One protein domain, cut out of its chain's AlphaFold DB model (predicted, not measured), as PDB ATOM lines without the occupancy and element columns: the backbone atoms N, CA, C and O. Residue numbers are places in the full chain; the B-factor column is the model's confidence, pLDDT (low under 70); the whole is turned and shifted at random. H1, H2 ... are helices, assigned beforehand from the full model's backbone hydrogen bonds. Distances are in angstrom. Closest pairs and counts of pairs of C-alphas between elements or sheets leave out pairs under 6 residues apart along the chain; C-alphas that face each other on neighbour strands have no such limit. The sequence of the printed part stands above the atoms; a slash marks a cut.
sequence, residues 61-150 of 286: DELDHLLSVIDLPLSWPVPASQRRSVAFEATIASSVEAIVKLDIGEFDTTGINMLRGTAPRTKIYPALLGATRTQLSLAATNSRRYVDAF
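This is residues 61 to 150 of the 286 residues of an uncharacterized protein of Rhodotorula graminis (strain WP1) (UniProt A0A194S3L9). One long helix, H4, runs along one side of the model, and three short helices, H1, H2 and H3, gather on one side of its first half. H2 packs side by side with H4, H3 packs crosswise near the beginning of H4, and H1 is near H2, H3 and H4. Two parts stick out: residues 78 to 87, in a wide loop between H1 and H2, and residues 144 to 150, the last turns of H4. The printed part has 90 residues with four named helices, in the order H1, H2, H3, H4, and no named strand; its class is all helix. It is compact, with a radius of gyration of the C-alphas of 13.7 A, and spans 41 by 31 by 18 A.

Find C-alpha 61 at (-23.731, -26.745, 26.366); there H1 begins, and it runs through residues 61 to 69, 12.5 A from first to last C-alpha. Go on past residues 70 to 91 to C-alpha 92 at (-30.286, -37.474, 14.868), where H2 begins; it holds residues 92 to 100 and is 12.3 A long. H3 follows with residues 106 to 115, 12.7 A long. H4 holds residues 125 to 150 and runs 37.4 A to C-alpha 150 at (-30.479, -49.918, 35.161).

Begin at H1, which is close to H4 but not clearly touching: the closest C-alphas, of Leu 66 and Leu 136, are 6.7 A apart. H1 is also close to H3 but not clearly touching, with the closest C-alphas, of Leu 63 and Leu 115, 7.8 A apart; they run opposite ways at a shallow tilt of 12 degrees. Next look at H2, which touches H3 about perpendicular, at 80 degrees, with the closest C-alphas, of Ala 93 and Phe 107, 6.0 A apart. H2 touches H4 at residues 127 to 136 of H4 alone; the closest C-alphas, of Val 96 and Ala 131, are 5.6 A apart. They run opposite ways at a shallow tilt of 34.9 degrees, only just short of steep. H3 touches H4 at residues 125 to 129 of H4 alone, about perpendicular at 80 degrees, with the closest C-alphas, of Met 114 and Tyr 125, 7.1 A apart. In H1, H2 and H4 every O i to N i+4 pair is within hydrogen-bond range; in H3 it is 5 of 6.

The C-alphas farthest apart, of Pro 120 and Phe 150, are 43.1 A apart. The printed part has no cut. The link from H1 to H2 is long, with 22 residues. The mean pLDDT of the printed part is 81.0; look for values under 70 at residues 75 to 88 and 143 to 150.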
ATOM      1  N   ASP A  61     -23.558 -25.429  25.740       91.81
ATOM      2  CA  ASP A  61     -23.731 -26.745  26.366       91.81
ATOM      3  C   ASP A  61     -24.724 -27.635  25.590       91.81
ATOM      4  O   ASP A  61     -24.490 -28.831  25.417       91.81
ATOM      5  N   GLU A  62     -25.833 -27.067  25.090       91.81
ATOM      6  CA  GLU A  62     -26.790 -27.796  24.242       91.81
ATOM      7  C   GLU A  62     -26.150 -28.217  22.906       91.81
ATOM      8  O   GLU A  62     -26.443 -29.302  22.400       91.81
ATOM      9  N   LEU A  63     -25.283 -27.376  22.331       94.69
ATOM     10  CA  LEU A  63     -24.548 -27.665  21.097       94.69
ATOM     11  C   LEU A  63     -23.493 -28.753  21.295       94.69
ATOM     12  O   LEU A  63     -23.409 -29.666  20.478       94.69
ATOM     13  N   ASP A  64     -22.713 -28.682  22.368       93.44
ATOM     14  CA  ASP A  64     -21.707 -29.694  22.689       93.44
ATOM     15  C   ASP A  64     -22.377 -31.042  22.963       93.44
ATOM     16  O   ASP A  64     -21.944 -32.077  22.449       93.44
ATOM     17  N   HIS A  65     -23.504 -31.029  23.683       90.94
ATOM     18  CA  HIS A  65     -24.304 -32.230  23.867       90.94
ATOM     19  C   HIS A  65     -24.815 -32.776  22.532       90.94
ATOM     20  O   HIS A  65     -24.641 -33.965  22.276       90.94
ATOM     21  N   LEU A  66     -25.380 -31.932  21.662       93.44
ATOM     22  CA  LEU A  66     -25.820 -32.337  20.325       93.44
ATOM     23  C   LEU A  66     -24.714 -33.043  19.552       93.44
ATOM     24  O   LEU A  66     -24.949 -34.134  19.052       93.44
ATOM     25  N   LEU A  67     -23.518 -32.461  19.500       94.06
ATOM     26  CA  LEU A  67     -22.382 -33.034  18.778       94.06
ATOM     27  C   LEU A  67     -21.938 -34.380  19.359       94.06
ATOM     28  O   LEU A  67     -21.493 -35.240  18.611       94.06
ATOM     29  N   SER A  68     -22.109 -34.595  20.665       92.50
ATOM     30  CA  SER A  68     -21.823 -35.893  21.290       92.50
ATOM     31  C   SER A  68     -22.840 -36.991  20.948       92.50
ATOM     32  O   SER A  68     -22.542 -38.168  21.132       92.50
ATOM     33  N   VAL A  69     -24.040 -36.625  20.470       91.62
ATOM     34  CA  VAL A  69     -25.140 -37.574  20.207       91.62
ATOM     35  C   VAL A  69     -25.626 -37.597  18.756       91.62
ATOM     36  O   VAL A  69     -26.510 -38.383  18.425       91.62
ATOM     37  N   ILE A  70     -25.088 -36.738  17.893       93.06
ATOM     38  CA  ILE A  70     -25.599 -36.458  16.542       93.06
ATOM     39  C   ILE A  70     -25.634 -37.693  15.632       93.06
ATOM     40  O   ILE A  70     -26.623 -37.907  14.923       93.06
ATOM     41  N   ASP A  71     -24.605 -38.531  15.740       90.81
ATOM     42  CA  ASP A  71     -24.428 -39.768  14.977       90.81
ATOM     43  C   ASP A  71     -25.023 -40.990  15.677       90.81
ATOM     44  O   ASP A  71     -24.978 -42.099  15.144       90.81
ATOM     45  N   LEU A  72     -25.593 -40.820  16.875       85.25
ATOM     46  CA  LEU A  72     -26.219 -41.941  17.556       85.25
ATOM     47  C   LEU A  72     -27.445 -42.390  16.758       85.25
ATOM     48  O   LEU A  72     -28.297 -41.564  16.399       85.25
ATOM     49  N   PRO A  73     -27.574 -43.698  16.497       83.69
ATOM     50  CA  PRO A  73     -28.721 -44.208  15.783       83.69
ATOM     51  C   PRO A  73     -29.978 -44.016  16.640       83.69
ATOM     52  O   PRO A  73     -30.045 -44.386  17.812       83.69
ATOM     53  N   LEU A  74     -31.028 -43.484  16.023       77.19
ATOM     54  CA  LEU A  74     -32.381 -43.377  16.568       77.19
ATOM     55  C   LEU A  74     -33.071 -44.747  16.683       77.19
ATOM     56  O   LEU A  74     -34.249 -44.802  17.046       77.19
ATOM     57  N   SER A  75     -32.368 -45.854  16.399       66.12
ATOM     58  CA  SER A  75     -32.838 -47.241  16.500       66.12
ATOM     59  C   SER A  75     -32.978 -47.715  17.957       66.12
ATOM     60  O   SER A  75     -32.523 -48.778  18.361       66.12
ATOM     61  N   TRP A  76     -33.692 -46.942  18.767       54.50
ATOM     62  CA  TRP A  76     -34.283 -47.405  20.022       54.50
ATOM     63  C   TRP A  76     -35.632 -48.087  19.711       54.50
ATOM     64  O   TRP A  76     -36.184 -47.776  18.655       54.50
ATOM     65  N   PRO A  77     -36.201 -49.031  20.506       55.00
ATOM     66  CA  PRO A  77     -37.305 -49.872  20.046       55.00
ATOM     67  C   PRO A  77     -38.581 -49.050  19.861       55.00
ATOM     68  O   PRO A  77     -39.429 -48.938  20.743       55.00
ATOM     69  N   VAL A  78     -38.721 -48.504  18.661       53.03
ATOM     70  CA  VAL A  78     -39.955 -47.974  18.124       53.03
ATOM     71  C   VAL A  78     -40.931 -49.157  18.096       53.03
ATOM     72  O   VAL A  78     -40.595 -50.201  17.511       53.03
ATOM     73  N   PRO A  79     -42.100 -49.059  18.762       53.78
ATOM     74  CA  PRO A  79     -43.114 -50.104  18.733       53.78
ATOM     75  C   PRO A  79     -43.358 -50.551  17.295       53.78
ATOM     76  O   PRO A  79     -43.367 -49.725  16.383       53.78
ATOM     77  N   ALA A  80     -43.558 -51.850  17.067       56.00
ATOM     78  CA  ALA A  80     -43.690 -52.406  15.716       56.00
ATOM     79  C   ALA A  80     -44.756 -51.685  14.859       56.00
ATOM     80  O   ALA A  80     -44.613 -51.599  13.644       56.00
ATOM     81  N   SER A  81     -45.771 -51.085  15.492       61.03
ATOM     82  CA  SER A  81     -46.801 -50.258  14.850       61.03
ATOM     83  C   SER A  81     -46.284 -48.963  14.204       61.03
ATOM     84  O   SER A  81     -46.937 -48.429  13.310       61.03
ATOM     85  N   GLN A  82     -45.122 -48.465  14.627       55.31
ATOM     86  CA  GLN A  82     -44.456 -47.271  14.101       55.31
ATOM     87  C   GLN A  82     -43.286 -47.602  13.154       55.31
ATOM     88  O   GLN A  82     -42.731 -46.691  12.544       55.31
ATOM     89  N   ARG A  83     -42.956 -48.888  12.932       61.09
ATOM     90  CA  ARG A  83     -41.990 -49.338  11.905       61.09
ATOM     91  C   ARG A  83     -42.588 -49.307  10.494       61.09
ATOM     92  O   ARG A  83     -42.581 -50.306   9.777       61.09
ATOM     93  N   ARG A  84     -43.136 -48.172  10.060       51.22
ATOM     94  CA  ARG A  84     -43.468 -48.005   8.638       51.22
ATOM     95  C   ARG A  84     -42.185 -47.684   7.870       51.22
ATOM     96  O   ARG A  84     -41.728 -46.552   7.886       51.22
ATOM     97  N   SER A  85     -41.617 -48.707   7.235       51.16
ATOM     98  CA  SER A  85     -40.672 -48.656   6.102       51.16
ATOM     99  C   SER A  85     -39.395 -47.805   6.212       51.16
ATOM    100  O   SER A  85     -38.775 -47.547   5.183       51.16
ATOM    101  N   VAL A  86     -38.942 -47.396   7.400       47.16
ATOM    102  CA  VAL A  86     -37.612 -46.775   7.539       47.16
ATOM    103  C   VAL A  86     -36.581 -47.892   7.703       47.16
ATOM    104  O   VAL A  86     -36.325 -48.361   8.805       47.16
ATOM    105  N   ALA A  87     -36.050 -48.372   6.580       47.09
ATOM    106  CA  ALA A  87     -35.027 -49.418   6.517       47.09
ATOM    107  C   ALA A  87     -33.601 -48.907   6.819       47.09
ATOM    108  O   ALA A  87     -32.634 -49.579   6.484       47.09
ATOM    109  N   PHE A  88     -33.454 -47.727   7.423       55.41
ATOM    110  CA  PHE A  88     -32.157 -47.105   7.684       55.41
ATOM    111  C   PHE A  88     -31.966 -46.834   9.174       55.41
ATOM    112  O   PHE A  88     -32.903 -46.432   9.867       55.41
ATOM    113  N   GLU A  89     -30.732 -47.037   9.632       71.69
ATOM    114  CA  GLU A  89     -30.178 -46.571  10.905       71.69
ATOM    115  C   GLU A  89     -30.199 -45.036  10.933       71.69
ATOM    116  O   GLU A  89     -29.181 -44.374  10.776       71.69
ATOM    117  N   ALA A  90     -31.390 -44.446  11.032       84.81
ATOM    118  CA  ALA A  90     -31.530 -43.001  11.050       84.81
ATOM    119  C   ALA A  90     -30.803 -42.458  12.281       84.81
ATOM    120  O   ALA A  90     -31.087 -42.905  13.386       84.81
ATOM    121  N   THR A  91     -29.898 -41.504  12.111       91.81
ATOM    122  CA  THR A  91     -29.263 -40.768  13.207       91.81
ATOM    123  C   THR A  91     -30.078 -39.517  13.536       91.81
ATOM    124  O   THR A  91     -31.049 -39.182  12.840       91.81
ATOM    125  N   ILE A  92     -29.705 -38.798  14.601       90.94
ATOM    126  CA  ILE A  92     -30.286 -37.474  14.868       90.94
ATOM    127  C   ILE A  92     -30.057 -36.562  13.660       90.94
ATOM    128  O   ILE A  92     -31.015 -35.916  13.225       90.94
ATOM    129  N   ALA A  93     -28.848 -36.565  13.084       94.12
ATOM    130  CA  ALA A  93     -28.531 -35.794  11.882       94.12
ATOM    131  C   ALA A  93     -29.497 -36.106  10.737       94.12
ATOM    132  O   ALA A  93     -30.246 -35.224  10.313       94.12
ATOM    133  N   SER A  94     -29.583 -37.372  10.313       93.44
ATOM    134  CA  SER A  94     -30.419 -37.743   9.165       93.44
ATOM    135  C   SER A  94     -31.909 -37.477   9.412       93.44
ATOM    136  O   SER A  94     -32.670 -37.190   8.488       93.44
ATOM    137  N   SER A  95     -32.360 -37.564  10.671       90.88
ATOM    138  CA  SER A  95     -33.739 -37.223  11.029       90.88
ATOM    139  C   SER A  95     -34.007 -35.726  10.942       90.88
ATOM    140  O   SER A  95     -35.047 -35.327  10.411       90.88
ATOM    141  N   VAL A  96     -33.086 -34.891  11.428       93.44
ATOM    142  CA  VAL A  96     -33.209 -33.438  11.296       93.44
ATOM    143  C   VAL A  96     -33.197 -33.045   9.821       93.44
ATOM    144  O   VAL A  96     -34.093 -32.312   9.404       93.44
ATOM    145  N   GLU A  97     -32.272 -33.589   9.025       94.69
ATOM    146  CA  GLU A  97     -32.192 -33.358   7.576       94.69
ATOM    147  C   GLU A  97     -33.518 -33.661   6.883       94.69
ATOM    148  O   GLU A  97     -34.064 -32.802   6.190       94.69
ATOM    149  N   ALA A  98     -34.102 -34.830   7.158       91.75
ATOM    150  CA  ALA A  98     -35.390 -35.224   6.597       91.75
ATOM    151  C   ALA A  98     -36.537 -34.280   7.005       91.75
ATOM    152  O   ALA A  98     -37.391 -33.948   6.178       91.75
ATOM    153  N   ILE A  99     -36.570 -33.820   8.264       89.31
ATOM    154  CA  ILE A  99     -37.613 -32.907   8.766       89.31
ATOM    155  C   ILE A  99     -37.521 -31.540   8.083       89.31
ATOM    156  O   ILE A  99     -38.549 -30.956   7.725       89.31
ATOM    157  N   VAL A 100     -36.305 -31.019   7.907       94.06
ATOM    158  CA  VAL A 100     -36.091 -29.678   7.346       94.06
ATOM    159  C   VAL A 100     -35.809 -29.656   5.848       94.06
ATOM    160  O   VAL A 100     -35.702 -28.569   5.283       94.06
ATOM    161  N   LYS A 101     -35.788 -30.828   5.201       94.69
ATOM    162  CA  LYS A 101     -35.497 -31.022   3.774       94.69
ATOM    163  C   LYS A 101     -34.109 -30.507   3.379       94.69
ATOM    164  O   LYS A 101     -33.982 -29.805   2.378       94.69
ATOM    165  N   LEU A 102     -33.109 -30.814   4.200       92.88
ATOM    166  CA  LEU A 102     -31.703 -30.670   3.824       92.88
ATOM    167  C   LEU A 102     -31.255 -31.893   3.023       92.88
ATOM    168  O   LEU A 102     -31.853 -32.967   3.156       92.88
ATOM    169  N   ASP A 103     -30.209 -31.726   2.216       95.50
ATOM    170  CA  ASP A 103     -29.564 -32.866   1.575       95.50
ATOM    171  C   ASP A 103     -28.804 -33.701   2.623       95.50
ATOM    172  O   ASP A 103     -28.436 -33.222   3.698       95.50
ATOM    173  N   ILE A 104     -28.597 -34.985   2.322       93.06
ATOM    174  CA  ILE A 104     -27.941 -35.927   3.239       93.06
ATOM    175  C   ILE A 104     -26.506 -35.456   3.527       93.06
ATOM    176  O   ILE A 104     -25.724 -35.258   2.596       93.06
ATOM    177  N   GLY A 105     -26.156 -35.319   4.808       93.25
ATOM    178  CA  GLY A 105     -24.851 -34.843   5.283       93.25
ATOM    179  C   GLY A 105     -24.710 -33.315   5.362       93.25
ATOM    180  O   GLY A 105     -23.677 -32.807   5.808       93.25
ATOM    181  N   GLU A 106     -25.719 -32.540   4.952       94.75
ATOM    182  CA  GLU A 106     -25.681 -31.079   5.088       94.75
ATOM    183  C   GLU A 106     -25.910 -30.600   6.523       94.75
ATOM    184  O   GLU A 106     -25.609 -29.441   6.836       94.75
ATOM    185  N   PHE A 107     -26.434 -31.438   7.420       94.50
ATOM    186  CA  PHE A 107     -26.650 -31.016   8.800       94.50
ATOM    187  C   PHE A 107     -25.333 -30.722   9.522       94.50
ATOM    188  O   PHE A 107     -25.230 -29.668  10.152       94.50
ATOM    189  N   ASP A 108     -24.308 -31.555   9.352       92.50
ATOM    190  CA  ASP A 108     -23.011 -31.395  10.028       92.50
ATOM    191  C   ASP A 108     -22.260 -30.136   9.590       92.50
ATOM    192  O   ASP A 108     -21.530 -29.516  10.365       92.50
ATOM    193  N   THR A 109     -22.460 -29.722   8.340       92.81
ATOM    194  CA  THR A 109     -21.799 -28.551   7.763       92.81
ATOM    195  C   THR A 109     -22.683 -27.315   7.876       92.81
ATOM    196  O   THR A 109     -22.375 -26.375   8.608       92.81
ATOM    197  N   THR A 110     -23.806 -27.292   7.171       92.25
ATOM    198  CA  THR A 110     -24.695 -26.134   7.076       92.25
ATOM    199  C   THR A 110     -25.543 -25.982   8.335       92.25
ATOM    200  O   THR A 110     -25.642 -24.880   8.886       92.25
ATOM    201  N   GLY A 111     -26.123 -27.078   8.830       92.69
ATOM    202  CA  GLY A 111     -27.000 -27.073  10.002       92.69
ATOM    203  C   GLY A 111     -26.285 -26.613  11.276       92.69
ATOM    204  O   GLY A 111     -26.697 -25.634  11.904       92.69
ATOM    205  N   ILE A 112     -25.171 -27.258  11.625       95.06
ATOM    206  CA  ILE A 112     -24.377 -26.936  12.817       95.06
ATOM    207  C   ILE A 112     -23.830 -25.509  12.762       95.06
ATOM    208  O   ILE A 112     -23.906 -24.791  13.760       95.06
ATOM    209  N   ASN A 113     -23.346 -25.042  11.608       94.00
ATOM    210  CA  ASN A 113     -22.863 -23.665  11.486       94.00
ATOM    211  C   ASN A 113     -23.987 -22.628  11.658       94.00
ATOM    212  O   ASN A 113     -23.783 -21.581  12.279       94.00
ATOM    213  N   MET A 114     -25.204 -22.916  11.184       93.38
ATOM    214  CA  MET A 114     -26.361 -22.059  11.468       93.38
ATOM    215  C   MET A 114     -26.714 -22.059  12.959       93.38
ATOM    216  O   MET A 114     -26.980 -20.993  13.519       93.38
ATOM    217  N   LEU A 115     -26.701 -23.225  13.615       93.44
ATOM    218  CA  LEU A 115     -27.007 -23.357  15.043       93.44
ATOM    219  C   LEU A 115     -25.963 -22.663  15.934       93.44
ATOM    220  O   LEU A 115     -26.350 -22.001  16.894       93.44
ATOM    221  N   ARG A 116     -24.676 -22.717  15.566       94.06
ATOM    222  CA  ARG A 116     -23.571 -21.983  16.215       94.06
ATOM    223  C   ARG A 116     -23.593 -20.473  15.956       94.06
ATOM    224  O   ARG A 116     -22.863 -19.725  16.599       94.06
ATOM    225  N   GLY A 117     -24.388 -20.012  14.990       90.31
ATOM    226  CA  GLY A 117     -24.391 -18.616  14.550       90.31
ATOM    227  C   GLY A 117     -23.164 -18.214  13.723       90.31
ATOM    228  O   GLY A 117     -22.951 -17.021  13.515       90.31
ATOM    229  N   THR A 118     -22.375 -19.179  13.237       85.69
ATOM    230  CA  THR A 118     -21.233 -18.948  12.334       85.69
ATOM    231  C   THR A 118     -21.660 -18.827  10.869       85.69
ATOM    232  O   THR A 118     -20.903 -18.300  10.057       85.69
ATOM    233  N   ALA A 119     -22.882 -19.251  10.528       81.62
ATOM    234  CA  ALA A 119     -23.512 -19.016   9.230       81.62
ATOM    235  C   ALA A 119     -24.724 -18.065   9.337       81.62
ATOM    236  O   ALA A 119     -25.402 -18.032  10.372       81.62
ATOM    237  N   PRO A 120     -25.055 -17.304   8.271       87.62
ATOM    238  CA  PRO A 120     -26.246 -16.463   8.241       87.62
ATOM    239  C   PRO A 120     -27.520 -17.271   8.494       87.62
ATOM    240  O   PRO A 120     -27.758 -18.307   7.871       87.62
ATOM    241  N   ARG A 121     -28.389 -16.764   9.374       88.88
ATOM    242  CA  ARG A 121     -29.692 -17.388   9.625       88.88
ATOM    243  C   ARG A 121     -30.594 -17.195   8.414       88.88
ATOM    244  O   ARG A 121     -30.991 -16.077   8.089       88.88
ATOM    245  N   THR A 122     -30.929 -18.297   7.764       90.81
ATOM    246  CA  THR A 122     -31.852 -18.334   6.629       90.81
ATOM    247  C   THR A 122     -33.289 -18.572   7.109       90.81
ATOM    248  O   THR A 122     -33.564 -18.720   8.302       90.81
ATOM    249  N   LYS A 123     -34.243 -18.632   6.171       89.44
ATOM    250  CA  LYS A 123     -35.659 -18.910   6.478       89.44
ATOM    251  C   LYS A 123     -35.888 -20.293   7.106       89.44
ATOM    252  O   LYS A 123     -36.908 -20.470   7.764       89.44
ATOM    253  N   ILE A 124     -34.958 -21.239   6.938       91.69
ATOM    254  CA  ILE A 124     -35.063 -22.593   7.504       91.69
ATOM    255  C   ILE A 124     -34.651 -22.665   8.980       91.69
ATOM    256  O   ILE A 124     -34.995 -23.632   9.654       91.69
ATOM    257  N   TYR A 125     -33.979 -21.637   9.516       92.19
ATOM    258  CA  TYR A 125     -33.429 -21.656  10.876       92.19
ATOM    259  C   TYR A 125     -34.448 -22.029  11.973       92.19
ATOM    260  O   TYR A 125     -34.127 -22.880  12.801       92.19
ATOM    261  N   PRO A 126     -35.686 -21.487  12.000       88.12
ATOM    262  CA  PRO A 126     -36.657 -21.869  13.029       88.12
ATOM    263  C   PRO A 126     -37.058 -23.349  12.965       88.12
ATOM    264  O   PRO A 126     -37.240 -23.976  14.007       88.12
ATOM    265  N   ALA A 127     -37.172 -23.910  11.756       89.12
ATOM    266  CA  ALA A 127     -37.490 -25.320  11.560       89.12
ATOM    267  C   ALA A 127     -36.315 -26.212  11.985       89.12
ATOM    268  O   ALA A 127     -36.524 -27.187  12.701       89.12
ATOM    269  N   LEU A 128     -35.086 -25.820  11.632       93.75
ATOM    270  CA  LEU A 128     -33.844 -26.483  12.041       93.75
ATOM    271  C   LEU A 128     -33.712 -26.549  13.562       93.75
ATOM    272  O   LEU A 128     -33.508 -27.620  14.128       93.75
ATOM    273  N   LEU A 129     -33.896 -25.413  14.230       92.88
ATOM    274  CA  LEU A 129     -33.825 -25.310  15.682       92.88
ATOM    275  C   LEU A 129     -34.917 -26.143  16.373       92.88
ATOM    276  O   LEU A 129     -34.642 -26.833  17.355       92.88
ATOM    277  N   GLY A 130     -36.145 -26.120  15.845       89.31
ATOM    278  CA  GLY A 130     -37.257 -26.921  16.363       89.31
ATOM    279  C   GLY A 130     -37.039 -28.427  16.202       89.31
ATOM    280  O   GLY A 130     -37.238 -29.183  17.156       89.31
ATOM    281  N   ALA A 131     -36.583 -28.861  15.026       90.88
ATOM    282  CA  ALA A 131     -36.265 -30.258  14.748       90.88
ATOM    283  C   ALA A 131     -35.132 -30.756  15.656       90.88
ATOM    284  O   ALA A 131     -35.285 -31.777  16.325       90.88
ATOM    285  N   THR A 132     -34.050 -29.982  15.763       93.12
ATOM    286  CA  THR A 132     -32.879 -30.321  16.584       93.12
ATOM    287  C   THR A 132     -33.255 -30.495  18.054       93.12
ATOM    288  O   THR A 132     -32.942 -31.521  18.652       93.12
ATOM    289  N   ARG A 133     -34.005 -29.550  18.642       92.94
ATOM    290  CA  ARG A 133     -34.464 -29.681  20.036       92.94
ATOM    291  C   ARG A 133     -35.385 -30.872  20.256       92.94
ATOM    292  O   ARG A 133     -35.300 -31.520  21.295       92.94
ATOM    293  N   THR A 134     -36.258 -31.164  19.295       87.94
ATOM    294  CA  THR A 134     -37.150 -32.326  19.377       87.94
ATOM    295  C   THR A 134     -36.339 -33.620  19.429       87.94
ATOM    296  O   THR A 134     -36.592 -34.460  20.292       87.94
ATOM    297  N   GLN A 135     -35.323 -33.752  18.571       88.94
ATOM    298  CA  GLN A 135     -34.458 -34.931  18.553       88.94
ATOM    299  C   GLN A 135     -33.561 -35.026  19.790       88.94
ATOM    300  O   GLN A 135     -33.462 -36.099  20.374       88.94
ATOM    301  N   LEU A 136     -32.997 -33.912  20.269       87.69
ATOM    302  CA  LEU A 136     -32.259 -33.872  21.538       87.69
ATOM    303  C   LEU A 136     -33.126 -34.305  22.722       87.69
ATOM    304  O   LEU A 136     -32.701 -35.112  23.544       87.69
ATOM    305  N   SER A 137     -34.364 -33.812  22.803       86.19
ATOM    306  CA  SER A 137     -35.299 -34.209  23.860       86.19
ATOM    307  C   SER A 137     -35.640 -35.697  23.784       86.19
ATOM    308  O   SER A 137     -35.793 -36.347  24.822       86.19
ATOM    309  N   LEU A 138     -35.773 -36.244  22.573       82.31
ATOM    310  CA  LEU A 138     -36.022 -37.666  22.363       82.31
ATOM    311  C   LEU A 138     -34.802 -38.502  22.773       82.31
ATOM    312  O   LEU A 138     -34.957 -39.469  23.517       82.31
ATOM    313  N   ALA A 139     -33.601 -38.082  22.374       83.19
ATOM    314  CA  ALA A 139     -32.339 -38.703  22.757       83.19
ATOM    315  C   ALA A 139     -32.145 -38.693  24.280       83.19
ATOM    316  O   ALA A 139     -31.872 -39.739  24.860       83.19
ATOM    317  N   ALA A 140     -32.402 -37.562  24.945       81.69
ATOM    318  CA  ALA A 140     -32.335 -37.435  26.400       81.69
ATOM    319  C   ALA A 140     -33.378 -38.304  27.127       81.69
ATOM    320  O   ALA A 140     -33.111 -38.859  28.191       81.69
ATOM    321  N   THR A 141     -34.581 -38.446  26.563       76.56
ATOM    322  CA  THR A 141     -35.616 -39.322  27.136       76.56
ATOM    323  C   THR A 141     -35.236 -40.791  26.977       76.56
ATOM    324  O   THR A 141     -35.454 -41.584  27.892       76.56
ATOM    325  N   ASN A 142     -34.653 -41.160  25.837       70.56
ATOM    326  CA  ASN A 142     -34.191 -42.519  25.583       70.56
ATOM    327  C   ASN A 142     -32.970 -42.868  26.443       70.56
ATOM    328  O   ASN A 142     -32.944 -43.950  27.024       70.56
ATOM    329  N   SER A 143     -32.021 -41.942  26.604       66.88
ATOM    330  CA  SER A 143     -30.854 -42.136  27.468       66.88
ATOM    331  C   SER A 143     -31.250 -42.228  28.942       66.88
ATOM    332  O   SER A 143     -30.807 -43.145  29.625       66.88
ATOM    333  N   ARG A 144     -32.167 -41.380  29.434       59.91
ATOM    334  CA  ARG A 144     -32.700 -41.498  30.807       59.91
ATOM    335  C   ARG A 144     -33.480 -42.779  31.028       59.91
ATOM    336  O   ARG A 144     -33.273 -43.437  32.034       59.91
ATOM    337  N   ARG A 145     -34.327 -43.188  30.078       56.06
ATOM    338  CA  ARG A 145     -34.998 -44.494  30.154       56.06
ATOM    339  C   ARG A 145     -34.012 -45.651  30.194       56.06
ATOM    340  O   ARG A 145     -34.396 -46.701  30.675       56.06
ATOM    341  N   TYR A 146     -32.792 -45.480  29.702       50.22
ATOM    342  CA  TYR A 146     -31.751 -46.492  29.799       50.22
ATOM    343  C   TYR A 146     -31.032 -46.457  31.154       50.22
ATOM    344  O   TYR A 146     -30.893 -47.497  31.788       50.22
ATOM    345  N   VAL A 147     -30.660 -45.265  31.633       45.84
ATOM    346  CA  VAL A 147     -30.011 -45.075  32.942       45.84
ATOM    347  C   VAL A 147     -30.953 -45.460  34.094       45.84
ATOM    348  O   VAL A 147     -30.564 -46.212  34.982       45.84
ATOM    349  N   ASP A 148     -32.222 -45.050  34.042       41.41
ATOM    350  CA  ASP A 148     -33.239 -45.406  35.043       41.41
ATOM    351  C   ASP A 148     -33.710 -46.868  34.910       41.41
ATOM    352  O   ASP A 148     -34.154 -47.463  35.895       41.41
ATOM    353  N   ALA A 149     -33.585 -47.479  33.721       44.09
ATOM    354  CA  ALA A 149     -33.804 -48.918  33.518       44.09
ATOM    355  C   ALA A 149     -32.561 -49.778  33.812       44.09
ATOM    356  O   ALA A 149     -32.543 -50.963  33.464       44.09
ATOM    357  N   PHE A 150     -31.567 -49.206  34.495       39.09
ATOM    358  CA  PHE A 150     -30.479 -49.918  35.161       39.09
ATOM    359  C   PHE A 150     -30.543 -49.781  36.693       39.09
ATOM    360  O   PHE A 150     -29.536 -49.880  37.385       39.09
TER     361      PHE A 150